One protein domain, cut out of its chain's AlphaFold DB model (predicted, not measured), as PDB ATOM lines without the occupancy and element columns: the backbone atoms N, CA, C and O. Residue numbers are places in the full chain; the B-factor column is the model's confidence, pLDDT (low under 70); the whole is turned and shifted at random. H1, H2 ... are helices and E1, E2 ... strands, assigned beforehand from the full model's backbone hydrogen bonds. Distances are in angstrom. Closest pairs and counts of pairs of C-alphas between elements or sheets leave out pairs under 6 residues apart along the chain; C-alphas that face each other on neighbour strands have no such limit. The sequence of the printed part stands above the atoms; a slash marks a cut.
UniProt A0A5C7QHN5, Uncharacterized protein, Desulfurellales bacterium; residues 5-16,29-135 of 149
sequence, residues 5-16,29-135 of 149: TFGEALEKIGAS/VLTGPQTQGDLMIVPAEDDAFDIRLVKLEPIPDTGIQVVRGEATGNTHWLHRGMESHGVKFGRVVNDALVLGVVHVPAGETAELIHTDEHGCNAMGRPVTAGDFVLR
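AT A GLANCE: This is residues 5 to 16 and 29 to 135 of the 149 residues of an uncharacterized protein of Desulfurellales bacterium (UniProt A0A5C7QHN5). Two twisted sheets stand face to face as a sandwich, five strands in one, E1 E2 E9 E6 E5, and four in the other, E3 E4 E7 E8, while the short helix H1 packs across the face of the four-stranded sheet turned away from its partner. Residues 44 to 63 make a long link from one sheet to the other, pairing with edge strand E5 at residues 57 to 58. The printed part has 119 residues, with one named helix followed along the chain by nine named strands, and both sheets are antiparallel. The class is mostly strand, though just 51 residues are in named elements, under half. The whole is compact, with a radius of gyration of the C-alphas of 13.1 A and spans of 36 by 32 by 23 A.

HOW THE PARTS SIT: H1, residues 6 to 11, is on the sheet of E3, residues 64 to 67, E4, 76 to 79, E7, 109 to 114, and E8, 119 to 124, at a height over the sheet of 9.0 A. It lies only just over E7, with 3 of its 6 C-alphas, and runs across the strands, at 82 degrees to E7 on the local plane. The closest C-alphas of H1 and E8 are those of Phe 6 and Cys 120, 6.2 A apart. In H1 every O i to N i+4 pair is within hydrogen-bond range. E1, residues 34 to 36, and E2, 39 to 43, form a hairpin, with N 34 and O 41 at 3.0 A, within hydrogen-bond range. E2 is also the antiparallel neighbour of E9, residues 130 to 135, with N 42 and O 133 at 2.9 A. E9 neighbours E6, residues 98 to 104, with N 102 and O 132 at 2.8 A. E6 and E5, residues 88 to 91, form a hairpin, with N 90 and O 101 at 2.9 A. In the other sheet, N 64 and O 78 of the hairpin E3 and E4 are 2.9 A apart, N 77 and O 113 of E4 and E7 2.9 A, and N 110 and O 123 of the hairpin E7 and E8 2.8 A. The facing parts of the sandwich are 9.4 A centre to centre, with strands at 24 degrees.

IN THESE COORDINATES: H1 begins at C-alpha 6, (201.623, 297.764, 270.489), and is 8.8 A long. E6 is 17.5 A long, E8 16.9 A, E7 16.3 A, E9 16.1 A and E2 13.5 A. E9 ends at C-alpha 135, (181.890, 300.822, 260.534).

THE WHOLE: The C-alphas farthest apart are those of Ala 71 and Val 127, 40.1 A. Residues 17 to 28 are not printed, and C-alphas 16 and 29 are 21.8 A apart across the cut. Of the links printed whole, E2 to E3 is long. The model's pLDDT is under 70 at residues 69 to 74 and 116 to 118.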
ATOM      1  N   THR A   5     203.464 301.993 272.189       82.94
ATOM      2  CA  THR A   5     203.807 300.751 271.481       82.94
ATOM      3  C   THR A   5     202.642 299.758 271.467       82.94
ATOM      4  O   THR A   5     201.699 299.851 272.258       82.94
ATOM      5  N   PHE A   6     202.680 298.772 270.572       77.88
ATOM      6  CA  PHE A   6     201.623 297.764 270.489       77.88
ATOM      7  C   PHE A   6     201.548 296.872 271.741       77.88
ATOM      8  O   PHE A   6     200.447 296.533 272.182       77.88
ATOM      9  N   GLY A   7     202.688 296.548 272.363       76.31
ATOM     10  CA  GLY A   7     202.720 295.839 273.648       76.31
ATOM     11  C   GLY A   7     201.972 296.596 274.751       76.31
ATOM     12  O   GLY A   7     201.076 296.034 275.382       76.31
ATOM     13  N   GLU A   8     202.253 297.894 274.906       82.62
ATOM     14  CA  GLU A   8     201.551 298.761 275.865       82.62
ATOM     15  C   GLU A   8     200.047 298.851 275.569       82.62
ATOM     16  O   GLU A   8     199.238 298.956 276.489       82.62
ATOM     17  N   ALA A   9     199.637 298.799 274.297       80.56
ATOM     18  CA  ALA A   9     198.223 298.780 273.928       80.56
ATOM     19  C   ALA A   9     197.515 297.487 274.385       80.56
ATOM     20  O   ALA A   9     196.405 297.555 274.914       80.56
ATOM     21  N   LEU A  10     198.146 296.316 274.234       81.62
ATOM     22  CA  LEU A  10     197.570 295.033 274.664       81.62
ATOM     23  C   LEU A  10     197.502 294.889 276.191       81.62
ATOM     24  O   LEU A  10     196.523 294.344 276.708       81.62
ATOM     25  N   GLU A  11     198.490 295.419 276.918       81.38
ATOM     26  CA  GLU A  11     198.491 295.425 278.387       81.38
ATOM     27  C   GLU A  11     197.249 296.119 278.965       81.38
ATOM     28  O   GLU A  11     196.658 295.620 279.925       81.38
ATOM     29  N   LYS A  12     196.788 297.212 278.338       79.94
ATOM     30  CA  LYS A  12     195.600 297.976 278.776       79.94
ATOM     31  C   LYS A  12     194.321 297.137 278.817       79.94
ATOM     32  O   LYS A  12     193.422 297.440 279.595       79.94
ATOM     33  N   ILE A  13     194.238 296.088 277.999       79.75
ATOM     34  CA  ILE A  13     193.074 295.191 277.917       79.75
ATOM     35  C   ILE A  13     193.366 293.782 278.455       79.75
ATOM     36  O   ILE A  13     192.529 292.889 278.326       79.75
ATOM     37  N   GLY A  14     194.543 293.568 279.053       75.69
ATOM     38  CA  GLY A  14     194.956 292.270 279.592       75.69
ATOM     39  C   GLY A  14     195.145 291.177 278.533       75.69
ATOM     40  O   GLY A  14     194.961 290.000 278.846       75.69
ATOM     41  N   ALA A  15     195.475 291.543 277.292       75.00
ATOM     42  CA  ALA A  15     195.700 290.600 276.198       75.00
ATOM     43  C   ALA A  15     197.194 290.258 276.049       75.00
ATOM     44  O   ALA A  15     198.066 291.085 276.308       75.00
ATOM     45  N   SER A  16     197.501 289.032 275.617       70.50
ATOM     46  CA  SER A  16     198.874 288.597 275.329       70.50
ATOM     47  C   SER A  16     199.247 288.845 273.871       70.50
ATOM     48  O   SER A  16     198.464 288.526 272.979       70.50
ATOM     49  N   VAL A  29     199.104 306.959 264.924       93.06
ATOM     50  CA  VAL A  29     197.963 307.864 265.111       93.06
ATOM     51  C   VAL A  29     197.522 308.366 263.743       93.06
ATOM     52  O   VAL A  29     198.209 309.170 263.110       93.06
ATOM     53  N   LEU A  30     196.379 307.877 263.276       94.75
ATOM     54  CA  LEU A  30     195.848 308.168 261.953       94.75
ATOM     55  C   LEU A  30     194.700 309.180 262.036       94.75
ATOM     56  O   LEU A  30     193.847 309.131 262.922       94.75
ATOM     57  N   THR A  31     194.689 310.119 261.091       95.50
ATOM     58  CA  THR A  31     193.696 311.204 261.017       95.50
ATOM     59  C   THR A  31     192.620 310.963 259.958       95.50
ATOM     60  O   THR A  31     191.587 311.634 259.992       95.50
ATOM     61  N   GLY A  32     192.881 310.052 259.015       94.94
ATOM     62  CA  GLY A  32     192.030 309.726 257.869       94.94
ATOM     63  C   GLY A  32     191.399 308.332 257.959       94.94
ATOM     64  O   GLY A  32     191.555 307.650 258.977       94.94
ATOM     65  N   PRO A  33     190.703 307.891 256.893       95.88
ATOM     66  CA  PRO A  33     190.118 306.557 256.829       95.88
ATOM     67  C   PRO A  33     191.160 305.454 257.020       95.88
ATOM     68  O   PRO A  33     192.243 305.492 256.432       95.88
ATOM     69  N   GLN A  34     190.817 304.452 257.820       93.31
ATOM     70  CA  GLN A  34     191.705 303.339 258.153       93.31
ATOM     71  C   GLN A  34     190.903 302.060 258.396       93.31
ATOM     72  O   GLN A  34     189.762 302.099 258.851       93.31
ATOM     73  N   THR A  35     191.498 300.911 258.088       89.19
ATOM     74  CA  THR A  35     190.826 299.608 258.174       89.19
ATOM     75  C   THR A  35     191.575 298.659 259.089       89.19
ATOM     76  O   THR A  35     192.802 298.620 259.050       89.19
ATOM     77  N   GLN A  36     190.838 297.840 259.835       82.31
ATOM     78  CA  GLN A  36     191.395 296.827 260.728       82.31
ATOM     79  C   GLN A  36     190.491 295.591 260.715       82.31
ATOM     80  O   GLN A  36     189.452 295.567 261.370       82.31
ATOM     81  N   GLY A  37     190.869 294.574 259.936       80.38
ATOM     82  CA  GLY A  37     190.077 293.349 259.782       80.38
ATOM     83  C   GLY A  37     188.712 293.614 259.166       80.38
ATOM     84  O   GLY A  37     188.624 294.079 258.030       80.38
ATOM     85  N   ASP A  38     187.656 293.347 259.918       81.06
ATOM     86  CA  ASP A  38     186.247 293.544 259.568       81.06
ATOM     87  C   ASP A  38     185.704 294.938 259.935       81.06
ATOM     88  O   ASP A  38     184.521 295.208 259.744       81.06
ATOM     89  N   LEU A  39     186.565 295.846 260.401       87.81
ATOM     90  CA  LEU A  39     186.214 297.211 260.788       87.81
ATOM     91  C   LEU A  39     186.895 298.270 259.916       87.81
ATOM     92  O   LEU A  39     187.976 298.073 259.346       87.81
ATOM     93  N   MET A  40     186.257 299.433 259.850       92.19
ATOM     94  CA  MET A  40     186.788 300.668 259.289       92.19
ATOM     95  C   MET A  40     186.513 301.824 260.252       92.19
ATOM     96  O   MET A  40     185.428 301.922 260.818       92.19
ATOM     97  N   ILE A  41     187.494 302.701 260.424       95.25
ATOM     98  CA  ILE A  41     187.362 303.967 261.143       95.25
ATOM     99  C   ILE A  41     187.365 305.061 260.077       95.25
ATOM    100  O   ILE A  41     188.299 305.137 259.276       95.25
ATOM    101  N   VAL A  42     186.325 305.887 260.053       97.06
ATOM    102  CA  VAL A  42     186.138 306.954 259.061       97.06
ATOM    103  C   VAL A  42     186.000 308.282 259.800       97.06
ATOM    104  O   VAL A  42     185.187 308.351 260.721       97.06
ATOM    105  N   PRO A  43     186.754 309.341 259.459       98.00
ATOM    106  CA  PRO A  43     186.466 310.679 259.969       98.00
ATOM    107  C   PRO A  43     185.014 311.060 259.673       98.00
ATOM    108  O   PRO A  43     184.532 310.830 258.568       98.00
ATOM    109  N   ALA A  44     184.302 311.636 260.639       97.69
ATOM    110  CA  ALA A  44     182.874 311.914 260.483       97.69
ATOM    111  C   ALA A  44     182.572 312.898 259.341       97.69
ATOM    112  O   ALA A  44     181.512 312.813 258.735       97.69
ATOM    113  N   GLU A  45     183.501 313.801 259.012       96.31
ATOM    114  CA  GLU A  45     183.384 314.690 257.847       96.31
ATOM    115  C   GLU A  45     183.444 313.968 256.489       96.31
ATOM    116  O   GLU A  45     182.956 314.506 255.496       96.31
ATOM    117  N   ASP A  46     183.994 312.752 256.461       96.94
ATOM    118  CA  ASP A  46     184.096 311.892 255.279       96.94
ATOM    119  C   ASP A  46     183.009 310.793 255.267       96.94
ATOM    120  O   ASP A  46     182.963 309.970 254.349       96.94
ATOM    121  N   ASP A  47     182.130 310.758 256.276       96.81
ATOM    122  CA  ASP A  47     181.077 309.753 256.435       96.81
ATOM    123  C   ASP A  47     179.675 310.370 256.289       96.81
ATOM    124  O   ASP A  47     179.417 311.510 256.667       96.81
ATOM    125  N   ALA A  48     178.732 309.603 255.740       95.50
ATOM    126  CA  ALA A  48     177.350 310.049 255.556       95.50
ATOM    127  C   ALA A  48     176.467 309.870 256.808       95.50
ATOM    128  O   ALA A  48     175.316 310.312 256.814       95.50
ATOM    129  N   PHE A  49     176.950 309.177 257.841       96.69
ATOM    130  CA  PHE A  49     176.182 308.907 259.052       96.69
ATOM    131  C   PHE A  49     176.013 310.167 259.916       96.69
ATOM    132  O   PHE A  49     176.979 310.849 260.252       96.69
ATOM    133  N   ASP A  50     174.777 310.462 260.331       96.19
ATOM    134  CA  ASP A  50     174.494 311.614 261.192       96.19
ATOM    135  C   ASP A  50     174.879 311.335 262.652       96.19
ATOM    136  O   ASP A  50     174.083 310.853 263.462       96.19
ATOM    137  N   ILE A  51     176.115 311.693 263.003       96.31
ATOM    138  CA  ILE A  51     176.680 311.474 264.338       96.31
ATOM    139  C   ILE A  51     175.928 312.199 265.466       96.31
ATOM    140  O   ILE A  51     176.035 311.802 266.624       96.31
ATOM    141  N   ARG A  52     175.130 313.236 265.165       95.38
ATOM    142  CA  ARG A  52     174.404 314.025 266.183       95.38
ATOM    143  C   ARG A  52     173.279 313.232 266.843       95.38
ATOM    144  O   ARG A  52     172.778 313.625 267.892       95.38
ATOM    145  N   LEU A  53     172.882 312.122 266.224       92.38
ATOM    146  CA  LEU A  53     171.894 311.190 266.758       92.38
ATOM    147  C   LEU A  53     172.474 310.286 267.855       92.38
ATOM    148  O   LEU A  53     171.728 309.564 268.516       92.38
ATOM    149  N   VAL A  54     173.793 310.307 268.050       96.81
ATOM    150  CA  VAL A  54     174.490 309.400 268.954       96.81
ATOM    151  C   VAL A  54     174.772 310.084 270.285       96.81
ATOM    152  O   VAL A  54     175.403 311.137 270.360       96.81
ATOM    153  N   LYS A  55     174.339 309.445 271.373       97.12
ATOM    154  CA  LYS A  55     174.702 309.862 272.726       97.12
ATOM    155  C   LYS A  55     176.115 309.370 273.044       97.12
ATOM    156  O   LYS A  55     176.352 308.167 273.087       97.12
ATOM    157  N   LEU A  56     177.026 310.308 273.285       98.06
ATOM    158  CA  LEU A  56     178.418 310.027 273.629       98.06
ATOM    159  C   LEU A  56     178.616 309.966 275.146       98.06
ATOM    160  O   LEU A  56     178.200 310.873 275.871       98.06
ATOM    161  N   GLU A  57     179.310 308.934 275.614       97.88
ATOM    162  CA  GLU A  57     179.639 308.711 277.023       97.88
ATOM    163  C   GLU A  57     181.151 308.486 277.189       97.88
ATOM    164  O   GLU A  57     181.797 307.998 276.259       97.88
ATOM    165  N   PRO A  58     181.755 308.868 278.331       97.44
ATOM    166  CA  PRO A  58     183.170 308.605 278.583       97.44
ATOM    167  C   PRO A  58     183.497 307.117 278.455       97.44
ATOM    168  O   PRO A  58     182.745 306.266 278.933       97.44
ATOM    169  N   ILE A  59     184.634 306.809 277.839       95.56
ATOM    170  CA  ILE A  59     185.124 305.432 277.764       95.56
ATOM    171  C   ILE A  59     185.737 305.056 279.126       95.56
ATOM    172  O   ILE A  59     186.598 305.794 279.611       95.56
ATOM    173  N   PRO A  60     185.333 303.933 279.752       93.06
ATOM    174  CA  PRO A  60     185.975 303.432 280.964       93.06
ATOM    175  C   PRO A  60     187.463 303.134 280.756       93.06
ATOM    176  O   PRO A  60     187.880 302.761 279.662       93.06
ATOM    177  N   ASP A  61     188.248 303.186 281.830       89.19
ATOM    178  CA  ASP A  61     189.685 302.858 281.802       89.19
ATOM    179  C   ASP A  61     189.969 301.412 281.372       89.19
ATOM    180  O   ASP A  61     191.055 301.103 280.911       89.19
ATOM    181  N   THR A  62     188.986 300.521 281.487       89.44
ATOM    182  CA  THR A  62     189.080 299.138 281.001       89.44
ATOM    183  C   THR A  62     188.843 299.007 279.493       89.44
ATOM    184  O   THR A  62     188.933 297.908 278.955       89.44
ATOM    185  N   GLY A  63     188.466 300.090 278.809       92.75
ATOM    186  CA  GLY A  63     188.008 300.062 277.424       92.75
ATOM    187  C   GLY A  63     186.616 299.445 277.248       92.75
ATOM    188  O   GLY A  63     185.930 299.073 278.205       92.75
ATOM    189  N   ILE A  64     186.179 299.369 275.991       92.56
ATOM    190  CA  ILE A  64     184.882 298.831 275.566       92.56
ATOM    191  C   ILE A  64     185.105 297.873 274.395       92.56
ATOM    192  O   ILE A  64     185.780 298.218 273.430       92.56
ATOM    193  N   GLN A  65     184.471 296.700 274.423       90.81
ATOM    194  CA  GLN A  65     184.416 295.816 273.256       90.81
ATOM    195  C   GLN A  65     183.482 296.404 272.196       90.81
ATOM    196  O   GLN A  65     182.273 296.506 272.412       90.81
ATOM    197  N   VAL A  66     184.020 296.807 271.048       88.12
ATOM    198  CA  VAL A  66     183.244 297.320 269.910       88.12
ATOM    199  C   VAL A  66     182.646 296.173 269.109       88.12
ATOM    200  O   VAL A  66     181.457 296.222 268.802       88.12
ATOM    201  N   VAL A  67     183.442 295.143 268.839       84.25
ATOM    202  CA  VAL A  67     183.009 293.898 268.201       84.25
ATOM    203  C   VAL A  67     183.367 292.750 269.129       84.25
ATOM    204  O   VAL A  67     184.448 292.734 269.719       84.25
ATOM    205  N   ARG A  68     182.436 291.808 269.281       70.44
ATOM    206  CA  ARG A  68     182.633 290.583 270.053       70.44
ATOM    207  C   ARG A  68     182.709 289.414 269.079       70.44
ATOM    208  O   ARG A  68     181.683 288.999 268.548       70.44
ATOM    209  N   GLY A  69     183.904 288.879 268.854       62.41
ATOM    210  CA  GLY A  69     184.057 287.624 268.125       62.41
ATOM    211  C   GLY A  69     183.566 286.466 268.993       62.41
ATOM    212  O   GLY A  69     184.186 286.158 270.005       62.41
ATOM    213  N   GLU A  70     182.452 285.822 268.638       47.53
ATOM    214  CA  GLU A  70     181.916 284.694 269.425       47.53
ATOM    215  C   GLU A  70     182.651 283.364 269.170       47.53
ATOM    216  O   GLU A  70     182.531 282.443 269.976       47.53
ATOM    217  N   ALA A  71     183.446 283.258 268.095       47.78
ATOM    218  CA  ALA A  71     184.132 282.010 267.727       47.78
ATOM    219  C   ALA A  71     185.559 282.165 267.161       47.78
ATOM    220  O   ALA A  71     186.303 281.188 267.156       47.78
ATOM    221  N   THR A  72     185.952 283.348 266.677       50.62
ATOM    222  CA  THR A  72     187.135 283.502 265.804       50.62
ATOM    223  C   THR A  72     188.244 284.392 266.353       50.62
ATOM    224  O   THR A  72     189.225 284.590 265.652       50.62
ATOM    225  N   GLY A  73     188.113 284.946 267.563       57.28
ATOM    226  CA  GLY A  73     189.142 285.859 268.078       57.28
ATOM    227  C   GLY A  73     189.084 287.289 267.516       57.28
ATOM    228  O   GLY A  73     189.878 288.142 267.891       57.28
ATOM    229  N   ASN A  74     188.070 287.601 266.698       62.50
ATOM    230  CA  ASN A  74     187.827 288.934 266.122       62.50
ATOM    231  C   ASN A  74     187.231 289.909 267.151       62.50
ATOM    232  O   ASN A  74     186.122 290.419 266.987       62.50
ATOM    233  N   THR A  75     187.900 290.093 268.285       80.25
ATOM    234  CA  THR A  75     187.460 291.058 269.292       80.25
ATOM    235  C   THR A  75     188.189 292.371 269.070       80.25
ATOM    236  O   THR A  75     189.416 292.432 269.160       80.25
ATOM    237  N   HIS A  76     187.423 293.435 268.837       88.12
ATOM    238  CA  HIS A  76     187.969 294.787 268.771       88.12
ATOM    239  C   HIS A  76     187.640 295.531 270.043       88.12
ATOM    240  O   HIS A  76     186.473 295.699 270.406       88.12
ATOM    241  N   TRP A  77     188.684 296.013 270.694       92.38
ATOM    242  CA  TRP A  77     188.584 296.849 271.873       92.38
ATOM    243  C   TRP A  77     188.848 298.295 271.501       92.38
ATOM    244  O   TRP A  77     189.856 298.609 270.879       92.38
ATOM    245  N   LEU A  78     187.951 299.180 271.918       94.56
ATOM    246  CA  LEU A  78     188.191 300.610 271.924       94.56
ATOM    247  C   LEU A  78     188.668 301.004 273.317       94.56
ATOM    248  O   LEU A  78     187.938 300.855 274.300       94.56
ATOM    249  N   HIS A  79     189.883 301.525 273.394       95.50
ATOM    250  CA  HIS A  79     190.457 302.057 274.614       95.50
ATOM    251  C   HIS A  79     190.734 303.548 274.438       95.50
ATOM    252  O   HIS A  79     191.122 304.006 273.364       95.50
ATOM    253  N   ARG A  80     190.537 304.331 275.500       92.25
ATOM    254  CA  ARG A  80     190.739 305.778 275.414       92.25
ATOM    255  C   ARG A  80     192.197 306.181 275.240       92.25
ATOM    256  O   ARG A  80     192.408 307.277 274.795       92.25
ATOM    257  N   GLY A  81     193.177 305.342 275.559       84.19
ATOM    258  CA  GLY A  81     194.599 305.715 275.667       84.19
ATOM    259  C   GLY A  81     194.944 306.216 277.078       84.19
ATOM    260  O   GLY A  81     194.048 306.593 277.830       84.19
ATOM    261  N   MET A  82     196.221 306.180 277.485       74.88
ATOM    262  CA  MET A  82     196.614 306.426 278.892       74.88
ATOM    263  C   MET A  82     196.255 307.841 279.373       74.88
ATOM    264  O   MET A  82     195.644 307.992 280.431       74.88
ATOM    265  N   GLU A  83     196.553 308.862 278.566       86.56
ATOM    266  CA  GLU A  83     196.420 310.289 278.921       86.56
ATOM    267  C   GLU A  83     195.279 311.002 278.165       86.56
ATOM    268  O   GLU A  83     195.315 312.208 277.948       86.56
ATOM    269  N   SER A  84     194.245 310.255 277.777       93.12
ATOM    270  CA  SER A  84     193.163 310.724 276.899       93.12
ATOM    271  C   SER A  84     191.790 310.636 277.587       93.12
ATOM    272  O   SER A  84     190.906 309.867 277.200       93.12
ATOM    273  N   HIS A  85     191.612 311.352 278.696       93.31
ATOM    274  CA  HIS A  85     190.405 311.240 279.530       93.31
ATOM    275  C   HIS A  85     189.147 311.865 278.909       93.31
ATOM    276  O   HIS A  85     188.040 311.608 279.386       93.31
ATOM    277  N   GLY A  86     189.296 312.708 277.885       96.12
ATOM    278  CA  GLY A  86     188.179 313.382 277.238       96.12
ATOM    279  C   GLY A  86     187.542 312.576 276.105       96.12
ATOM    280  O   GLY A  86     186.499 312.994 275.591       96.12
ATOM    281  N   VAL A  87     188.122 311.427 275.739       97.94
ATOM    282  CA  VAL A  87     187.584 310.535 274.706       97.94
ATOM    283  C   VAL A  87     186.228 309.972 275.124       97.94
ATOM    284  O   VAL A  87     186.040 309.457 276.232       97.94
ATOM    285  N   LYS A  88     185.270 310.035 274.199       98.38
ATOM    286  CA  LYS A  88     183.919 309.505 274.397       98.38
ATOM    287  C   LYS A  88     183.540 308.554 273.281       98.38
ATOM    288  O   LYS A  88     183.977 308.706 272.146       98.38
ATOM    289  N   PHE A  89     182.670 307.613 273.605       98.31
ATOM    290  CA  PHE A  89     182.101 306.668 272.664       98.31
ATOM    291  C   PHE A  89     180.585 306.649 272.788       98.31
ATOM    292  O   PHE A  89     180.031 306.737 273.883       98.31
ATOM    293  N   GLY A  90     179.912 306.506 271.658       97.69
ATOM    294  CA  GLY A  90     178.488 306.247 271.606       97.69
ATOM    295  C   GLY A  90     178.204 305.043 270.730       97.69
ATOM    296  O   GLY A  90     178.574 305.007 269.556       97.69
ATOM    297  N   ARG A  91     177.536 304.047 271.310       96.19
ATOM    298  CA  ARG A  91     177.119 302.839 270.600       96.19
ATOM    299  C   ARG A  91     175.971 303.160 269.647       96.19
ATOM    300  O   ARG A  91     175.000 303.801 270.044       96.19
ATOM    301  N   VAL A  92     176.039 302.629 268.430       95.31
ATOM    302  CA  VAL A  92     174.914 302.618 267.487       95.31
ATOM    303  C   VAL A  92     174.369 301.192 267.410       95.31
ATOM    304  O   VAL A  92     175.137 300.242 267.299       95.31
ATOM    305  N   VAL A  93     173.048 301.037 267.551       89.25
ATOM    306  CA  VAL A  93     172.363 299.724 267.574       89.25
ATOM    307  C   VAL A  93     171.292 299.569 266.492       89.25
ATOM    308  O   VAL A  93     170.785 298.473 266.288       89.25
ATOM    309  N   ASN A  94     170.942 300.659 265.802       88.38
ATOM    310  CA  ASN A  94     169.858 300.709 264.813       88.38
ATOM    311  C   ASN A  94     170.378 300.966 263.389       88.38
ATOM    312  O   ASN A  94     169.639 301.467 262.545       88.38
ATOM    313  N   ASP A  95     171.648 300.660 263.132       91.31
ATOM    314  CA  ASP A  95     172.272 300.738 261.814       91.31
ATOM    315  C   ASP A  95     172.926 299.390 261.502       91.31
ATOM    316  O   ASP A  95     173.451 298.729 262.397       91.31
ATOM    317  N   ALA A  96     172.857 298.962 260.242       86.88
ATOM    318  CA  ALA A  96     173.379 297.664 259.828       86.88
ATOM    319  C   ALA A  96     174.914 297.613 259.826       86.88
ATOM    320  O   ALA A  96     175.482 296.543 260.019       86.88
ATOM    321  N   LEU A  97     175.579 298.747 259.584       90.75
ATOM    322  CA  LEU A  97     177.030 298.814 259.408       90.75
ATOM    323  C   LEU A  97     177.705 299.799 260.353       90.75
ATOM    324  O   LEU A  97     178.904 299.679 260.560       90.75
ATOM    325  N   VAL A  98     177.001 300.769 260.931       95.25
ATOM    326  CA  VAL A  98     177.599 301.692 261.902       95.25
ATOM    327  C   VAL A  98     177.557 301.080 263.297       95.25
ATOM    328  O   VAL A  98     176.497 300.845 263.867       95.25
ATOM    329  N   LEU A  99     178.741 300.860 263.862       94.88
ATOM    330  CA  LEU A  99     178.941 300.226 265.163       94.88
ATOM    331  C   LEU A  99     179.021 301.251 266.296       94.88
ATOM    332  O   LEU A  99     178.734 300.930 267.450       94.88
ATOM    333  N   GLY A 100     179.403 302.488 265.989       96.62
ATOM    334  CA  GLY A 100     179.426 303.574 266.955       96.62
ATOM    335  C   GLY A 100     180.186 304.797 266.469       96.62
ATOM    336  O   GLY A 100     180.756 304.803 265.379       96.62
ATOM    337  N   VAL A 101     180.195 305.828 267.306       98.12
ATOM    338  CA  VAL A 101     180.912 307.085 267.074       98.12
ATOM    339  C   VAL A 101     181.890 307.313 268.215       98.12
ATOM    340  O   VAL A 101     181.530 307.148 269.382       98.12
ATOM    341  N   VAL A 102     183.114 307.699 267.877       98.25
ATOM    342  CA  VAL A 102     184.164 308.081 268.822       98.25
ATOM    343  C   VAL A 102     184.404 309.575 268.694       98.25
ATOM    344  O   VAL A 102     184.668 310.059 267.599       98.25
ATOM    345  N   HIS A 103     184.350 310.290 269.809       98.44
ATOM    346  CA  HIS A 103     184.806 311.671 269.897       98.44
ATOM    347  C   HIS A 103     186.182 311.709 270.544       98.44
ATOM    348  O   HIS A 103     186.356 311.184 271.649       98.44
ATOM    349  N   VAL A 104     187.135 312.365 269.886       98.00
ATOM    350  CA  VAL A 104     188.510 312.519 270.360       98.00
ATOM    351  C   VAL A 104     188.846 314.010 270.473       98.00
ATOM    352  O   VAL A 104     188.816 314.718 269.460       98.00
ATOM    353  N   PRO A 105     189.161 314.519 271.679       97.94
ATOM    354  CA  PRO A 105     189.617 315.894 271.856       97.94
ATOM    355  C   PRO A 105     190.916 316.206 271.106       97.94
ATOM    356  O   PRO A 105     191.689 315.321 270.745       97.94
ATOM    357  N   ALA A 106     191.181 317.498 270.904       96.38
ATOM    358  CA  ALA A 106     192.432 317.955 270.310       96.38
ATOM    359  C   ALA A 106     193.641 317.487 271.132       96.38
ATOM    360  O   ALA A 106     193.707 317.734 272.333       96.38
ATOM    361  N   GLY A 107     194.605 316.852 270.469       94.44
ATOM    362  CA  GLY A 107     195.822 316.338 271.094       94.44
ATOM    363  C   GLY A 107     195.648 315.006 271.829       94.44
ATOM    364  O   GLY A 107     196.652 314.417 272.212       94.44
ATOM    365  N   GLU A 108     194.424 314.506 271.987       96.44
ATOM    366  CA  GLU A 108     194.164 313.173 272.531       96.44
ATOM    367  C   GLU A 108     194.064 312.137 271.399       96.44
ATOM    368  O   GLU A 108     193.951 312.464 270.212       96.44
ATOM    369  N   THR A 109     194.116 310.861 271.771       95.44
ATOM    370  CA  THR A 109     194.016 309.730 270.840       95.44
ATOM    371  C   THR A 109     193.136 308.645 271.422       95.44
ATOM    372  O   THR A 109     193.258 308.400 272.610       95.44
ATOM    373  N   ALA A 110     192.348 307.947 270.608       96.56
ATOM    374  CA  ALA A 110     191.664 306.710 270.984       96.56
ATOM    375  C   ALA A 110     192.267 305.520 270.228       96.56
ATOM    376  O   ALA A 110     192.558 305.629 269.041       96.56
ATOM    377  N   GLU A 111     192.442 304.386 270.895       95.12
ATOM    378  CA  GLU A 111     193.103 303.188 270.367       95.12
ATOM    379  C   GLU A 111     192.064 302.117 270.027       95.12
ATOM    380  O   GLU A 111     191.252 301.748 270.879       95.12
ATOM    381  N   LEU A 112     192.096 301.602 268.795       93.12
ATOM    382  CA  LEU A 112     191.336 300.426 268.384       93.12
ATOM    383  C   LEU A 112     192.280 299.222 268.288       93.12
ATOM    384  O   LEU A 112     193.154 299.140 267.422       93.12
ATOM    385  N   ILE A 113     192.102 298.284 269.209       89.69
ATOM    386  CA  ILE A 113     192.987 297.143 269.425       89.69
ATOM    387  C   ILE A 113     192.302 295.887 268.891       89.69
ATOM    388  O   ILE A 113     191.204 295.547 269.336       89.69
ATOM    389  N   HIS A 114     192.958 295.189 267.964       85.69
ATOM    390  CA  HIS A 114     192.535 293.883 267.466       85.69
ATOM    391  C   HIS A 114     193.503 292.844 268.016       85.69
ATOM    392  O   HIS A 114     194.681 292.837 267.652       85.69
ATOM    393  N   THR A 115     193.013 292.010 268.927       72.12
ATOM    394  CA  THR A 115     193.854 291.180 269.799       72.12
ATOM    395  C   THR A 115     194.627 290.088 269.065       72.12
ATOM    396  O   THR A 115     195.683 289.681 269.547       72.12
ATOM    397  N   ASP A 116     194.149 289.652 267.897       64.75
ATOM    398  CA  ASP A 116     194.574 288.366 267.341       64.75
ATOM    399  C   ASP A 116     195.409 288.492 266.055       64.75
ATOM    400  O   ASP A 116     196.271 287.645 265.818       64.75
ATOM    401  N   GLU A 117     195.219 289.546 265.243       59.59
ATOM    402  CA  GLU A 117     195.820 289.570 263.892       59.59
ATOM    403  C   GLU A 117     196.312 290.931 263.368       59.59
ATOM    404  O   GLU A 117     197.262 290.981 262.590       59.59
ATOM    405  N   HIS A 118     195.692 292.056 263.741       63.50
ATOM    406  CA  HIS A 118     195.885 293.317 262.992       63.50
ATOM    407  C   HIS A 118     196.567 294.437 263.769       63.50
ATOM    408  O   HIS A 118     196.698 295.544 263.250       63.50
ATOM    409  N   GLY A 119     197.018 294.169 264.989       79.31
ATOM    410  CA  GLY A 119     197.698 295.183 265.774       79.31
ATOM    411  C   GLY A 119     196.736 296.182 266.417       79.31
ATOM    412  O   GLY A 119     195.580 295.876 266.732       79.31
ATOM    413  N   CYS A 120     197.228 297.401 266.601       88.06
ATOM    414  CA  CYS A 120     196.472 298.531 267.115       88.06
ATOM    415  C   CYS A 120     196.660 299.717 266.177       88.06
ATOM    416  O   CYS A 120     197.785 299.999 265.762       88.06
ATOM    417  N   ASN A 121     195.570 300.425 265.897       91.75
ATOM    418  CA  ASN A 121     195.630 301.750 265.308       91.75
ATOM    419  C   ASN A 121     195.019 302.762 266.271       91.75
ATOM    420  O   ASN A 121     193.972 302.510 266.871       91.75
ATOM    421  N   ALA A 122     195.631 303.934 266.367       93.62
ATOM    422  CA  ALA A 122     195.055 305.058 267.080       93.62
ATOM    423  C   ALA A 122     194.381 306.037 266.109       93.62
ATOM    424  O   ALA A 122     194.809 306.226 264.970       93.62
ATOM    425  N   MET A 123     193.320 306.688 266.575       95.00
ATOM    426  CA  MET A 123     192.646 307.793 265.898       95.00
ATOM    427  C   MET A 123     192.736 309.049 266.756       95.00
ATOM    428  O   MET A 123     192.574 308.995 267.975       95.00
ATOM    429  N   GLY A 124     193.002 310.187 266.133       94.00
ATOM    430  CA  GLY A 124     193.139 311.454 266.841       94.00
ATOM    431  C   GLY A 124     193.707 312.536 265.942       94.00
ATOM    432  O   GLY A 124     194.134 312.268 264.819       94.00
ATOM    433  N   ARG A 125     193.686 313.778 266.419       94.06
ATOM    434  CA  ARG A 125     194.190 314.943 265.683       94.06
ATOM    435  C   ARG A 125     195.008 315.823 266.628       94.06
ATOM    436  O   ARG A 125     194.559 316.092 267.738       94.06
ATOM    437  N   PRO A 126     196.179 316.327 266.205       89.81
ATOM    438  CA  PRO A 126     197.086 317.036 267.111       89.81
ATOM    439  C   PRO A 126     196.584 318.421 267.542       89.81
ATOM    440  O   PRO A 126     197.002 318.913 268.585       89.81
ATOM    441  N   VAL A 127     195.730 319.070 266.743       90.94
ATOM    442  CA  VAL A 127     195.371 320.493 266.930       90.94
ATOM    443  C   VAL A 127     193.871 320.718 267.117       90.94
ATOM    444  O   VAL A 127     193.471 321.654 267.803       90.94
ATOM    445  N   THR A 128     193.025 319.877 266.528       94.19
ATOM    446  CA  THR A 128     191.564 320.010 266.594       94.19
ATOM    447  C   THR A 128     190.956 318.744 267.167       94.19
ATOM    448  O   THR A 128     191.545 317.678 267.037       94.19
ATOM    449  N   ALA A 129     189.764 318.837 267.753       96.19
ATOM    450  CA  ALA A 129     188.982 317.637 268.026       96.19
ATOM    451  C   ALA A 129     188.590 316.946 266.707       96.19
ATOM    452  O   ALA A 129     188.602 317.573 265.639       96.19
ATOM    453  N   GLY A 130     188.256 315.662 266.786       96.94
ATOM    454  CA  GLY A 130     187.759 314.878 265.663       96.94
ATOM    455  C   GLY A 130     186.731 313.854 266.120       96.94
ATOM    456  O   GLY A 130     186.912 313.204 267.150       96.94
ATOM    457  N   ASP A 131     185.669 313.715 265.332       98.31
ATOM    458  CA  ASP A 131     184.701 312.635 265.472       98.31
ATOM    459  C   ASP A 131     184.989 311.567 264.415       98.31
ATOM    460  O   ASP A 131     185.316 311.885 263.269       98.31
ATOM    461  N   PHE A 132     184.866 310.299 264.793       98.19
ATOM    462  CA  PHE A 132     185.143 309.154 263.931       98.19
ATOM    463  C   PHE A 132     183.996 308.148 264.000       98.19
ATOM    464  O   PHE A 132     183.527 307.792 265.081       98.19
ATOM    465  N   VAL A 133     183.557 307.664 262.844       97.88
ATOM    466  CA  VAL A 133     182.531 306.633 262.701       97.88
ATOM    467  C   VAL A 133     183.213 305.273 262.596       97.88
ATOM    468  O   VAL A 133     184.060 305.053 261.729       97.88
ATOM    469  N   LEU A 134     182.837 304.350 263.482       96.19
ATOM    470  CA  LEU A 134     183.253 302.953 263.415       96.19
ATOM    471  C   LEU A 134     182.246 302.185 262.565       96.19
ATOM    472  O   LEU A 134     181.068 302.101 262.921       96.19
ATOM    473  N   ARG A 135     182.707 301.611 261.455       94.50
ATOM    474  CA  ARG A 135     181.890 300.822 260.534       94.50
ATOM    475  C   ARG A 135     182.329 299.369 260.495       94.50
ATOM    476  O   ARG A 135     183.510 299.090 260.323       94.50
TER     477      ARG A 135